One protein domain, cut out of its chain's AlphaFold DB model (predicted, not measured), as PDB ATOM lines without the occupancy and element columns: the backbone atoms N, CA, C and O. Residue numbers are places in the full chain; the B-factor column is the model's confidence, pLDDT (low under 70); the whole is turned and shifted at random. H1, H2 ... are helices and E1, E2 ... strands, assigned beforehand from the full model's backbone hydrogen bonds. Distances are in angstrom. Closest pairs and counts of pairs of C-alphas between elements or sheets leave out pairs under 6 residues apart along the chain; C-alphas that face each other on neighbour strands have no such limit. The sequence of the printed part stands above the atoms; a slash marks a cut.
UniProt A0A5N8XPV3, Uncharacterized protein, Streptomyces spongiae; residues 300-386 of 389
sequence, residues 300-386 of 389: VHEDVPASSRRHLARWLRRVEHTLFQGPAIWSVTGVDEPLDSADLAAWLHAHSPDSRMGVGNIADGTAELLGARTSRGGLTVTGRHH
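What this domain is: This is residues 300 to 386 of the 389 residues of an uncharacterized protein of Streptomyces spongiae (UniProt A0A5N8XPV3). A strongly twisted sheet of four antiparallel strands has helix H1 packed slantwise over one face, while H2 crosses H1 at a steep angle and packs beside the strands near E1. Residues 304 to 305, near the start of the printed part, pair with residues 356 to 357 of the edge strand E2, and the link between E3 and E4 reaches to one end of the longest axis. The printed part has 87 residues, with two named helices and four named strands in the order H1, E1, H2, E2, E3, E4; the sheet's order is E1, E4, E3, E2. The class is mixed, helices and strands. The whole is compact, with a radius of gyration of the C-alphas of 11.4 A and spans of 33 by 24 by 20 A.

Where its parts are: In the sheet, E1 is residues 328 to 332, 13.0 A long, E4 residues 381 to 385, 13.9 A, E3 residues 366 to 370, 13.3 A, and E2 residues 356 to 363, 21.5 A. H1 is residues 309 to 324, 21.3 A long, from C-alpha 309 at (7.550, -28.799, 22.961). H2 is residues 341 to 351, 15.5 A long. E4 ends with C-alpha 385 at (8.958, -19.384, 42.185).

How they stand to each other: E2, E3 and E4 form a meander, each strand the antiparallel neighbour of the one before; E2 and E3 are a hairpin, as are E3 and E4. N 360 and O 368 are 2.8 A apart across E2 and E3, and N 383 and O 367 are 2.8 A apart across E3 and E4. E1 and E4 are antiparallel at 157 degrees, with N 331 and O 382 2.8 A apart. These three N and O pairs are within hydrogen-bond range. The edge strands E1 and E2 are apart. H1 is on the sheet at a height of 7.6 A, slantwise to the strands at 42 degrees to E4 on the local plane. It lies only just over E4, where 3 of its C-alphas fall. H2 is on the sheet at a height of 8.8 A and only just over none of its strands, with 2 C-alphas falling on E4. H1 and H2 touch at a steep tilt of 47 degrees, opposite ways, the closest C-alphas being those of Ala 313 and Ala 345, 5.1 A apart. In both helices every O i to N i+4 pair is within hydrogen-bond range.

The domain as a whole: The C-alphas farthest apart, those of Gln 325 and Arg 376, are 33.9 A from each other. The printed part has no cut, and no link between named elements is long. Mean pLDDT of the printed part is 81.6; residues 333 to 334 and 371 to 380 are under 70.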
ATOM      1  N   VAL A 300      14.880 -34.689  37.723       79.44
ATOM      2  CA  VAL A 300      15.761 -33.526  37.941       79.44
ATOM      3  C   VAL A 300      17.138 -33.766  37.308       79.44
ATOM      4  O   VAL A 300      17.807 -32.819  36.908       79.44
ATOM      5  N   HIS A 301      17.519 -35.033  37.131       75.94
ATOM      6  CA  HIS A 301      18.785 -35.463  36.524       75.94
ATOM      7  C   HIS A 301      18.625 -35.929  35.071       75.94
ATOM      8  O   HIS A 301      19.554 -36.483  34.482       75.94
ATOM      9  N   GLU A 302      17.436 -35.753  34.490       80.75
ATOM     10  CA  GLU A 302      17.159 -36.105  33.100       80.75
ATOM     11  C   GLU A 302      17.507 -34.951  32.158       80.75
ATOM     12  O   GLU A 302      17.192 -33.790  32.418       80.75
ATOM     13  N   ASP A 303      18.073 -35.310  31.005       83.00
ATOM     14  CA  ASP A 303      18.188 -34.414  29.861       83.00
ATOM     15  C   ASP A 303      17.002 -34.620  28.924       83.00
ATOM     16  O   ASP A 303      16.845 -35.702  28.347       83.00
ATOM     17  N   VAL A 304      16.201 -33.583  28.701       87.56
ATOM     18  CA  VAL A 304      15.013 -33.621  27.841       87.56
ATOM     19  C   VAL A 304      15.259 -32.825  26.557       87.56
ATOM     20  O   VAL A 304      15.696 -31.676  26.615       87.56
ATOM     21  N   PRO A 305      15.002 -33.399  25.367       88.81
ATOM     22  CA  PRO A 305      15.222 -32.696  24.108       88.81
ATOM     23  C   PRO A 305      14.231 -31.538  23.923       88.81
ATOM     24  O   PRO A 305      13.022 -31.704  24.115       88.81
ATOM     25  N   ALA A 306      14.733 -30.393  23.463       88.94
ATOM     26  CA  ALA A 306      13.915 -29.235  23.106       88.94
ATOM     27  C   ALA A 306      13.128 -29.431  21.796       88.94
ATOM     28  O   ALA A 306      12.142 -28.736  21.547       88.94
ATOM     29  N   SER A 307      13.469 -30.442  20.992       87.12
ATOM     30  CA  SER A 307      12.738 -30.809  19.772       87.12
ATOM     31  C   SER A 307      11.282 -31.237  20.010       87.12
ATOM     32  O   SER A 307      10.500 -31.288  19.066       87.12
ATOM     33  N   SER A 308      10.873 -31.508  21.257       92.88
ATOM     34  CA  SER A 308       9.486 -31.838  21.601       92.88
ATOM     35  C   SER A 308       8.902 -30.867  22.622       92.88
ATOM     36  O   SER A 308       8.963 -31.101  23.831       92.88
ATOM     37  N   ARG A 309       8.228 -29.816  22.132       94.19
ATOM     38  CA  ARG A 309       7.550 -28.799  22.961       94.19
ATOM     39  C   ARG A 309       6.682 -29.407  24.067       94.19
ATOM     40  O   ARG A 309       6.742 -28.991  25.219       94.19
ATOM     41  N   ARG A 310       5.857 -30.409  23.735       94.12
ATOM     42  CA  ARG A 310       4.925 -31.027  24.698       94.12
ATOM     43  C   ARG A 310       5.661 -31.791  25.797       94.12
ATOM     44  O   ARG A 310       5.213 -31.775  26.944       94.12
ATOM     45  N   HIS A 311       6.734 -32.491  25.438       93.62
ATOM     46  CA  HIS A 311       7.533 -33.234  26.402       93.62
ATOM     47  C   HIS A 311       8.288 -32.268  27.318       93.62
ATOM     48  O   HIS A 311       8.171 -32.391  28.535       93.62
ATOM     49  N   LEU A 312       8.942 -31.260  26.736       94.56
ATOM     50  CA  LEU A 312       9.680 -30.239  27.471       94.56
ATOM     51  C   LEU A 312       8.777 -29.477  28.451       94.56
ATOM     52  O   LEU A 312       9.091 -29.427  29.632       94.56
ATOM     53  N   ALA A 313       7.601 -29.006  28.022       95.81
ATOM     54  CA  ALA A 313       6.654 -28.316  28.907       95.81
ATOM     55  C   ALA A 313       6.164 -29.201  30.069       95.81
ATOM     56  O   ALA A 313       5.889 -28.721  31.165       95.81
ATOM     57  N   ARG A 314       6.007 -30.514  29.844       95.56
ATOM     58  CA  ARG A 314       5.626 -31.447  30.917       95.56
ATOM     59  C   ARG A 314       6.772 -31.651  31.902       95.56
ATOM     60  O   ARG A 314       6.512 -31.737  33.096       95.56
ATOM     61  N   TRP A 315       7.994 -31.774  31.398       94.69
ATOM     62  CA  TRP A 315       9.180 -31.901  32.231       94.69
ATOM     63  C   TRP A 315       9.410 -30.634  33.063       94.69
ATOM     64  O   TRP A 315       9.521 -30.754  34.277       94.69
ATOM     65  N   LEU A 316       9.327 -29.443  32.455       94.81
ATOM     66  CA  LEU A 316       9.425 -28.157  33.155       94.81
ATOM     67  C   LEU A 316       8.412 -28.069  34.298       94.81
ATOM     68  O   LEU A 316       8.821 -27.893  35.434       94.81
ATOM     69  N   ARG A 317       7.121 -28.344  34.068       94.25
ATOM     70  CA  ARG A 317       6.118 -28.344  35.155       94.25
ATOM     71  C   ARG A 317       6.432 -29.304  36.306       94.25
ATOM     72  O   ARG A 317       6.092 -29.015  37.450       94.25
ATOM     73  N   ARG A 318       7.042 -30.462  36.023       91.19
ATOM     74  CA  ARG A 318       7.476 -31.400  37.074       91.19
ATOM     75  C   ARG A 318       8.640 -30.818  37.865       91.19
ATOM     76  O   ARG A 318       8.602 -30.858  39.089       91.19
ATOM     77  N   VAL A 319       9.630 -30.253  37.172       89.69
ATOM     78  CA  VAL A 319      10.751 -29.532  37.787       89.69
ATOM     79  C   VAL A 319      10.230 -28.385  38.649       89.69
ATOM     80  O   VAL A 319      10.620 -28.282  39.801       89.69
ATOM     81  N   GLU A 320       9.293 -27.585  38.152       91.69
ATOM     82  CA  GLU A 320       8.727 -26.446  38.876       91.69
ATOM     83  C   GLU A 320       8.019 -26.862  40.162       91.69
ATOM     84  O   GLU A 320       8.315 -26.344  41.236       91.69
ATOM     85  N   HIS A 321       7.127 -27.851  40.074       87.50
ATOM     86  CA  HIS A 321       6.408 -28.341  41.241       87.50
ATOM     87  C   HIS A 321       7.354 -28.915  42.301       87.50
ATOM     88  O   HIS A 321       7.136 -28.733  43.495       87.50
ATOM     89  N   THR A 322       8.425 -29.578  41.873       84.81
ATOM     90  CA  THR A 322       9.399 -30.191  42.777       84.81
ATOM     91  C   THR A 322      10.378 -29.189  43.368       84.81
ATOM     92  O   THR A 322      10.663 -29.264  44.561       84.81
ATOM     93  N   LEU A 323      10.886 -28.255  42.566       82.62
ATOM     94  CA  LEU A 323      11.885 -27.290  43.011       82.62
ATOM     95  C   LEU A 323      11.249 -26.093  43.727       82.62
ATOM     96  O   LEU A 323      11.750 -25.642  44.753       82.62
ATOM     97  N   PHE A 324      10.125 -25.596  43.218       85.25
ATOM     98  CA  PHE A 324       9.505 -24.356  43.681       85.25
ATOM     99  C   PHE A 324       8.172 -24.568  44.407       85.25
ATOM    100  O   PHE A 324       7.599 -23.596  44.879       85.25
ATOM    101  N   GLN A 325       7.677 -25.808  44.536       83.75
ATOM    102  CA  GLN A 325       6.373 -26.126  45.155       83.75
ATOM    103  C   GLN A 325       5.169 -25.501  44.432       83.75
ATOM    104  O   GLN A 325       4.078 -25.388  44.989       83.75
ATOM    105  N   GLY A 326       5.340 -25.121  43.168       86.69
ATOM    106  CA  GLY A 326       4.349 -24.368  42.415       86.69
ATOM    107  C   GLY A 326       4.868 -23.976  41.035       86.69
ATOM    108  O   GLY A 326       5.971 -24.381  40.666       86.69
ATOM    109  N   PRO A 327       4.079 -23.221  40.256       88.38
ATOM    110  CA  PRO A 327       4.525 -22.703  38.970       88.38
ATOM    111  C   PRO A 327       5.727 -21.768  39.140       88.38
ATOM    112  O   PRO A 327       5.831 -21.022  40.120       88.38
ATOM    113  N   ALA A 328       6.624 -21.792  38.158       89.06
ATOM    114  CA  ALA A 328       7.752 -20.873  38.085       89.06
ATOM    115  C   ALA A 328       7.570 -19.847  36.975       89.06
ATOM    116  O   ALA A 328       6.880 -20.086  35.984       89.06
ATOM    117  N   ILE A 329       8.271 -18.732  37.135       91.25
ATOM    118  CA  ILE A 329       8.596 -17.838  36.035       91.25
ATOM    119  C   ILE A 329      10.010 -18.153  35.560       91.25
ATOM    120  O   ILE A 329      10.933 -18.223  36.376       91.25
ATOM    121  N   TRP A 330      10.175 -18.253  34.245       88.75
ATOM    122  CA  TRP A 330      11.461 -18.426  33.591       88.75
ATOM    123  C   TRP A 330      11.911 -17.152  32.888       88.75
ATOM    124  O   TRP A 330      11.150 -16.518  32.165       88.75
ATOM    125  N   SER A 331      13.170 -16.787  33.087       80.12
ATOM    126  CA  SER A 331      13.846 -15.706  32.375       80.12
ATOM    127  C   SER A 331      14.857 -16.302  31.405       80.12
ATOM    128  O   SER A 331      15.553 -17.263  31.737       80.12
ATOM    129  N   VAL A 332      14.938 -15.733  30.206       74.62
ATOM    130  CA  VAL A 332      15.898 -16.122  29.170       74.62
ATOM    131  C   VAL A 332      16.721 -14.896  28.806       74.62
ATOM    132  O   VAL A 332      16.177 -13.811  28.618       74.62
ATOM    133  N   THR A 333      18.039 -15.053  28.698       65.31
ATOM    134  CA  THR A 333      18.924 -13.936  28.331       65.31
ATOM    135  C   THR A 333      18.521 -13.349  26.975       65.31
ATOM    136  O   THR A 333      18.467 -14.072  25.981       65.31
ATOM    137  N   GLY A 334      18.254 -12.040  26.932       63.50
ATOM    138  CA  GLY A 334      17.835 -11.334  25.715       63.50
ATOM    139  C   GLY A 334      16.344 -11.446  25.375       63.50
ATOM    140  O   GLY A 334      15.959 -11.086  24.266       63.50
ATOM    141  N   VAL A 335      15.516 -11.945  26.298       71.25
ATOM    142  CA  VAL A 335      14.051 -11.912  26.207       71.25
ATOM    143  C   VAL A 335      13.522 -11.017  27.323       71.25
ATOM    144  O   VAL A 335      13.805 -11.265  28.493       71.25
ATOM    145  N   ASP A 336      12.772  -9.979  26.953       73.56
ATOM    146  CA  ASP A 336      12.332  -8.945  27.899       73.56
ATOM    147  C   ASP A 336      11.213  -9.430  28.833       73.56
ATOM    148  O   ASP A 336      11.147  -9.013  29.991       73.56
ATOM    149  N   GLU A 337      10.342 -10.325  28.353       82.69
ATOM    150  CA  GLU A 337       9.205 -10.822  29.129       82.69
ATOM    151  C   GLU A 337       9.477 -12.201  29.756       82.69
ATOM    152  O   GLU A 337       9.974 -13.110  29.083       82.69
ATOM    153  N   PRO A 338       9.125 -12.388  31.044       88.12
ATOM    154  CA  PRO A 338       9.184 -13.691  31.687       88.12
ATOM    155  C   PRO A 338       8.236 -14.688  31.022       88.12
ATOM    156  O   PRO A 338       7.100 -14.359  30.689       88.12
ATOM    157  N   LEU A 339       8.684 -15.934  30.899       89.75
ATOM    158  CA  LEU A 339       7.943 -17.010  30.254       89.75
ATOM    159  C   LEU A 339       7.439 -18.013  31.290       89.75
ATOM    160  O   LEU A 339       8.153 -18.372  32.231       89.75
ATOM    161  N   ASP A 340       6.223 -18.513  31.092       94.06
ATOM    162  CA  ASP A 340       5.748 -19.678  31.828       94.06
ATOM    163  C   ASP A 340       6.339 -20.983  31.254       94.06
ATOM    164  O   ASP A 340       7.073 -21.005  30.265       94.06
ATOM    165  N   SER A 341       6.005 -22.108  31.879       93.62
ATOM    166  CA  SER A 341       6.432 -23.450  31.467       93.62
ATOM    167  C   SER A 341       6.111 -23.805  30.001       93.62
ATOM    168  O   SER A 341       6.869 -24.514  29.331       93.62
ATOM    169  N   ALA A 342       4.941 -23.391  29.508       94.50
ATOM    170  CA  ALA A 342       4.470 -23.705  28.163       94.50
ATOM    171  C   ALA A 342       5.121 -22.790  27.121       94.50
ATOM    172  O   ALA A 342       5.559 -23.283  26.074       94.50
ATOM    173  N   ASP A 343       5.234 -21.504  27.437       95.12
ATOM    174  CA  ASP A 343       5.839 -20.487  26.587       95.12
ATOM    175  C   ASP A 343       7.353 -20.669  26.498       95.12
ATOM    176  O   ASP A 343       7.901 -20.660  25.395       95.12
ATOM    177  N   LEU A 344       8.031 -20.984  27.609       94.81
ATOM    178  CA  LEU A 344       9.453 -21.335  27.596       94.81
ATOM    179  C   LEU A 344       9.702 -22.562  26.711       94.81
ATOM    180  O   LEU A 344      10.629 -22.575  25.902       94.81
ATOM    181  N   ALA A 345       8.867 -23.599  26.825       95.19
ATOM    182  CA  ALA A 345       9.011 -24.787  25.991       95.19
ATOM    183  C   ALA A 345       8.779 -24.489  24.502       95.19
ATOM    184  O   ALA A 345       9.443 -25.081  23.651       95.19
ATOM    185  N   ALA A 346       7.835 -23.601  24.174       93.94
ATOM    186  CA  ALA A 346       7.606 -23.155  22.802       93.94
ATOM    187  C   ALA A 346       8.805 -22.359  22.271       93.94
ATOM    188  O   ALA A 346       9.262 -22.607  21.155       93.94
ATOM    189  N   TRP A 347       9.346 -21.462  23.094       92.88
ATOM    190  CA  TRP A 347      10.489 -20.630  22.755       92.88
ATOM    191  C   TRP A 347      11.753 -21.465  22.520       92.88
ATOM    192  O   TRP A 347      12.379 -21.337  21.469       92.88
ATOM    193  N   LEU A 348      12.087 -22.378  23.440       89.56
ATOM    194  CA  LEU A 348      13.248 -23.270  23.321       89.56
ATOM    195  C   LEU A 348      13.113 -24.231  22.139       89.56
ATOM    196  O   LEU A 348      14.102 -24.527  21.472       89.56
ATOM    197  N   HIS A 349      11.899 -24.691  21.837       91.50
ATOM    198  CA  HIS A 349      11.650 -25.497  20.648       91.50
ATOM    199  C   HIS A 349      11.928 -24.721  19.352       91.50
ATOM    200  O   HIS A 349      12.484 -25.283  18.414       91.50
ATOM    201  N   ALA A 350      11.570 -23.435  19.302       86.31
ATOM    202  CA  ALA A 350      11.777 -22.597  18.125       86.31
ATOM    203  C   ALA A 350      13.240 -22.149  17.946       86.31
ATOM    204  O   ALA A 350      13.721 -22.079  16.817       86.31
ATOM    205  N   HIS A 351      13.952 -21.860  19.039       83.00
ATOM    206  CA  HIS A 351      15.277 -21.220  18.996       83.00
ATOM    207  C   HIS A 351      16.446 -22.162  19.319       83.00
ATOM    208  O   HIS A 351      17.593 -21.856  18.989       83.00
ATOM    209  N   SER A 352      16.166 -23.313  19.934       83.56
ATOM    210  CA  SER A 352      17.157 -24.303  20.367       83.56
ATOM    211  C   SER A 352      16.708 -25.759  20.112       83.56
ATOM    212  O   SER A 352      16.926 -26.604  20.983       83.56
ATOM    213  N   PRO A 353      16.104 -26.113  18.957       81.69
ATOM    214  CA  PRO A 353      15.459 -27.421  18.748       81.69
ATOM    215  C   PRO A 353      16.396 -28.624  18.932       81.69
ATOM    216  O   PRO A 353      15.962 -29.668  19.422       81.69
ATOM    217  N   ASP A 354      17.677 -28.471  18.597       80.62
ATOM    218  CA  ASP A 354      18.681 -29.543  18.677       80.62
ATOM    219  C   ASP A 354      19.293 -29.697  20.078       80.62
ATOM    220  O   ASP A 354      20.104 -30.590  20.332       80.62
ATOM    221  N   SER A 355      18.917 -28.822  21.008       82.06
ATOM    222  CA  SER A 355      19.479 -28.796  22.350       82.06
ATOM    223  C   SER A 355      18.759 -29.750  23.304       82.06
ATOM    224  O   SER A 355      17.578 -30.075  23.147       82.06
ATOM    225  N   ARG A 356      19.470 -30.179  24.350       83.00
ATOM    226  CA  ARG A 356      18.906 -30.944  25.468       83.00
ATOM    227  C   ARG A 356      18.934 -30.102  26.736       83.00
ATOM    228  O   ARG A 356      19.991 -29.602  27.117       83.00
ATOM    229  N   MET A 357      17.775 -29.951  27.358       85.94
ATOM    230  CA  MET A 357      17.584 -29.184  28.583       85.94
ATOM    231  C   MET A 357      17.704 -30.098  29.794       85.94
ATOM    232  O   MET A 357      17.247 -31.233  29.750       85.94
ATOM    233  N   GLY A 358      18.265 -29.581  30.876       83.00
ATOM    234  CA  GLY A 358      18.395 -30.288  32.148       83.00
ATOM    235  C   GLY A 358      18.720 -29.287  33.250       83.00
ATOM    236  O   GLY A 358      19.210 -28.194  32.953       83.00
ATOM    237  N   VAL A 359      18.448 -29.636  34.503       81.94
ATOM    238  CA  VAL A 359      18.713 -28.753  35.650       81.94
ATOM    239  C   VAL A 359      20.220 -28.692  35.920       81.94
ATOM    240  O   VAL A 359      20.909 -29.704  35.825       81.94
ATOM    241  N   GLY A 360      20.737 -27.498  36.215       75.88
ATOM    242  CA  GLY A 360      22.160 -27.259  36.450       75.88
ATOM    243  C   GLY A 360      22.490 -26.776  37.850       75.88
ATOM    244  O   GLY A 360      23.173 -27.471  38.610       75.88
ATOM    245  N   ASN A 361      22.117 -25.536  38.142       73.88
ATOM    246  CA  ASN A 361      22.525 -24.809  39.344       73.88
ATOM    247  C   ASN A 361      21.263 -24.476  40.102       73.88
ATOM    248  O   ASN A 361      20.279 -24.070  39.488       73.88
ATOM    249  N   ILE A 362      21.309 -24.602  41.417       74.44
ATOM    250  CA  ILE A 362      20.242 -24.133  42.280       74.44
ATOM    251  C   ILE A 362      20.875 -23.267  43.363       74.44
ATOM    252  O   ILE A 362      21.762 -23.733  44.078       74.44
ATOM    253  N   ALA A 363      20.456 -22.010  43.435       71.62
ATOM    254  CA  ALA A 363      20.958 -21.029  44.391       71.62
ATOM    255  C   ALA A 363      19.938 -19.901  44.576       71.62
ATOM    256  O   ALA A 363      19.244 -19.537  43.621       71.62
ATOM    257  N   ASP A 364      19.851 -19.356  45.788       70.44
ATOM    258  CA  ASP A 364      19.024 -18.193  46.137       70.44
ATOM    259  C   ASP A 364      17.554 -18.330  45.691       70.44
ATOM    260  O   ASP A 364      16.935 -17.405  45.156       70.44
ATOM    261  N   GLY A 365      16.984 -19.527  45.851       73.50
ATOM    262  CA  GLY A 365      15.617 -19.830  45.409       73.50
ATOM    263  C   GLY A 365      15.400 -19.853  43.886       73.50
ATOM    264  O   GLY A 365      14.251 -19.868  43.435       73.50
ATOM    265  N   THR A 366      16.472 -19.870  43.094       80.62
ATOM    266  CA  THR A 366      16.441 -19.959  41.629       80.62
ATOM    267  C   THR A 366      17.042 -21.270  41.129       80.62
ATOM    268  O   THR A 366      17.860 -21.884  41.813       80.62
ATOM    269  N   ALA A 367      16.641 -21.707  39.933       78.81
ATOM    270  CA  ALA A 367      17.234 -22.853  39.246       78.81
ATOM    271  C   ALA A 367      17.640 -22.499  37.812       78.81
ATOM    272  O   ALA A 367      16.849 -21.936  37.058       78.81
ATOM    273  N   GLU A 368      18.849 -22.870  37.407       81.62
ATOM    274  CA  GLU A 368      19.352 -22.713  36.042       81.62
ATOM    275  C   GLU A 368      19.083 -23.974  35.209       81.62
ATOM    276  O   GLU A 368      19.297 -25.101  35.675       81.62
ATOM    277  N   LEU A 369      18.666 -23.794  33.951       78.62
ATOM    278  CA  LEU A 369      18.646 -24.862  32.950       78.62
ATOM    279  C   LEU A 369      19.902 -24.799  32.083       78.62
ATOM    280  O   LEU A 369      20.169 -23.786  31.441       78.62
ATOM    281  N   LEU A 370      20.624 -25.916  31.977       71.75
ATOM    282  CA  LEU A 370      21.780 -26.013  31.084       71.75
ATOM    283  C   LEU A 370      21.385 -26.595  29.731       71.75
ATOM    284  O   LEU A 370      20.474 -27.424  29.616       71.75
ATOM    285  N   GLY A 371      22.177 -26.240  28.723       66.31
ATOM    286  CA  GLY A 371      22.069 -26.762  27.364       66.31
ATOM    287  C   GLY A 371      21.318 -25.847  26.404       66.31
ATOM    288  O   GLY A 371      21.310 -26.139  25.215       66.31
ATOM    289  N   ALA A 372      20.748 -24.733  26.870       64.44
ATOM    290  CA  ALA A 372      20.164 -23.714  26.004       64.44
ATOM    291  C   ALA A 372      21.246 -23.064  25.120       64.44
ATOM    292  O   ALA A 372      22.162 -22.396  25.603       64.44
ATOM    293  N   ARG A 373      21.164 -23.302  23.806       62.03
ATOM    294  CA  ARG A 373      22.089 -22.766  22.797       62.03
ATOM    295  C   ARG A 373      21.336 -22.341  21.545       62.03
ATOM    296  O   ARG A 373      20.411 -23.019  21.108       62.03
ATOM    297  N   THR A 374      21.771 -21.246  20.943       56.28
ATOM    298  CA  THR A 374      21.317 -20.781  19.625       56.28
ATOM    299  C   THR A 374      22.475 -20.831  18.637       56.28
ATOM    300  O   THR A 374      23.628 -21.032  19.022       56.28
ATOM    301  N   SER A 375      22.198 -20.555  17.361       49.16
ATOM    302  CA  SER A 375      23.239 -20.346  16.345       49.16
ATOM    303  C   SER A 375      24.195 -19.185  16.664       49.16
ATOM    304  O   SER A 375      25.254 -19.094  16.050       49.16
ATOM    305  N   ARG A 376      23.841 -18.305  17.614       43.75
ATOM    306  CA  ARG A 376      24.622 -17.126  18.017       43.75
ATOM    307  C   ARG A 376      25.409 -17.314  19.318       43.75
ATOM    308  O   ARG A 376      26.197 -16.438  19.653       43.75
ATOM    309  N   GLY A 377      25.215 -18.419  20.044       52.12
ATOM    310  CA  GLY A 377      25.915 -18.682  21.305       52.12
ATOM    311  C   GLY A 377      25.068 -19.399  22.360       52.12
ATOM    312  O   GLY A 377      23.937 -19.818  22.102       52.12
ATOM    313  N   GLY A 378      25.646 -19.563  23.555       56.41
ATOM    314  CA  GLY A 378      24.941 -20.075  24.733       56.41
ATOM    315  C   GLY A 378      23.946 -19.059  25.291       56.41
ATOM    316  O   GLY A 378      24.137 -17.856  25.141       56.41
ATOM    317  N   LEU A 379      22.880 -19.553  25.916       62.81
ATOM    318  CA  LEU A 379      21.884 -18.744  26.610       62.81
ATOM    319  C   LEU A 379      21.825 -19.155  28.076       62.81
ATOM    320  O   LEU A 379      21.886 -20.348  28.376       62.81
ATOM    321  N   THR A 380      21.588 -18.188  28.955       68.81
ATOM    322  CA  THR A 380      21.247 -18.469  30.350       68.81
ATOM    323  C   THR A 380      19.731 -18.474  30.503       68.81
ATOM    324  O   THR A 380      19.057 -17.523  30.087       68.81
ATOM    325  N   VAL A 381      19.206 -19.557  31.082       72.69
ATOM    326  CA  VAL A 381      17.783 -19.745  31.388       72.69
ATOM    327  C   VAL A 381      17.640 -20.008  32.880       72.69
ATOM    328  O   VAL A 381      18.148 -21.012  33.377       72.69
ATOM    329  N   THR A 382      16.943 -19.126  33.590       79.88
ATOM    330  CA  THR A 382      16.776 -19.199  35.050       79.88
ATOM    331  C   THR A 382      15.306 -19.195  35.434       79.88
ATOM    332  O   THR A 382      14.510 -18.423  34.908       79.88
ATOM    333  N   GLY A 383      14.932 -20.082  36.347       81.62
ATOM    334  CA  GLY A 383      13.587 -20.213  36.894       81.62
ATOM    335  C   GLY A 383      13.547 -19.780  38.348       81.62
ATOM    336  O   GLY A 383      14.496 -20.015  39.094       81.62
ATOM    337  N   ARG A 384      12.437 -19.177  38.767       86.69
ATOM    338  CA  ARG A 384      12.156 -18.844  40.170       86.69
ATOM    339  C   ARG A 384      10.680 -19.039  40.483       86.69
ATOM    340  O   ARG A 384       9.844 -18.947  39.584       86.69
ATOM    341  N   HIS A 385      10.351 -19.256  41.754       82.75
ATOM    342  CA  HIS A 385       8.958 -19.384  42.185       82.75
ATOM    343  C   HIS A 385       8.120 -18.168  41.762       82.75
ATOM    344  O   HIS A 385       8.512 -17.020  41.989       82.75
ATOM    345  N   HIS A 386       6.945 -18.421  41.182       73.19
ATOM    346  CA  HIS A 386       5.970 -17.377  40.909       73.19
ATOM    347  C   HIS A 386       5.246 -17.014  42.209       73.19
ATOM    348  O   HIS A 386       4.253 -17.639  42.583       73.19
TER     349      HIS A 386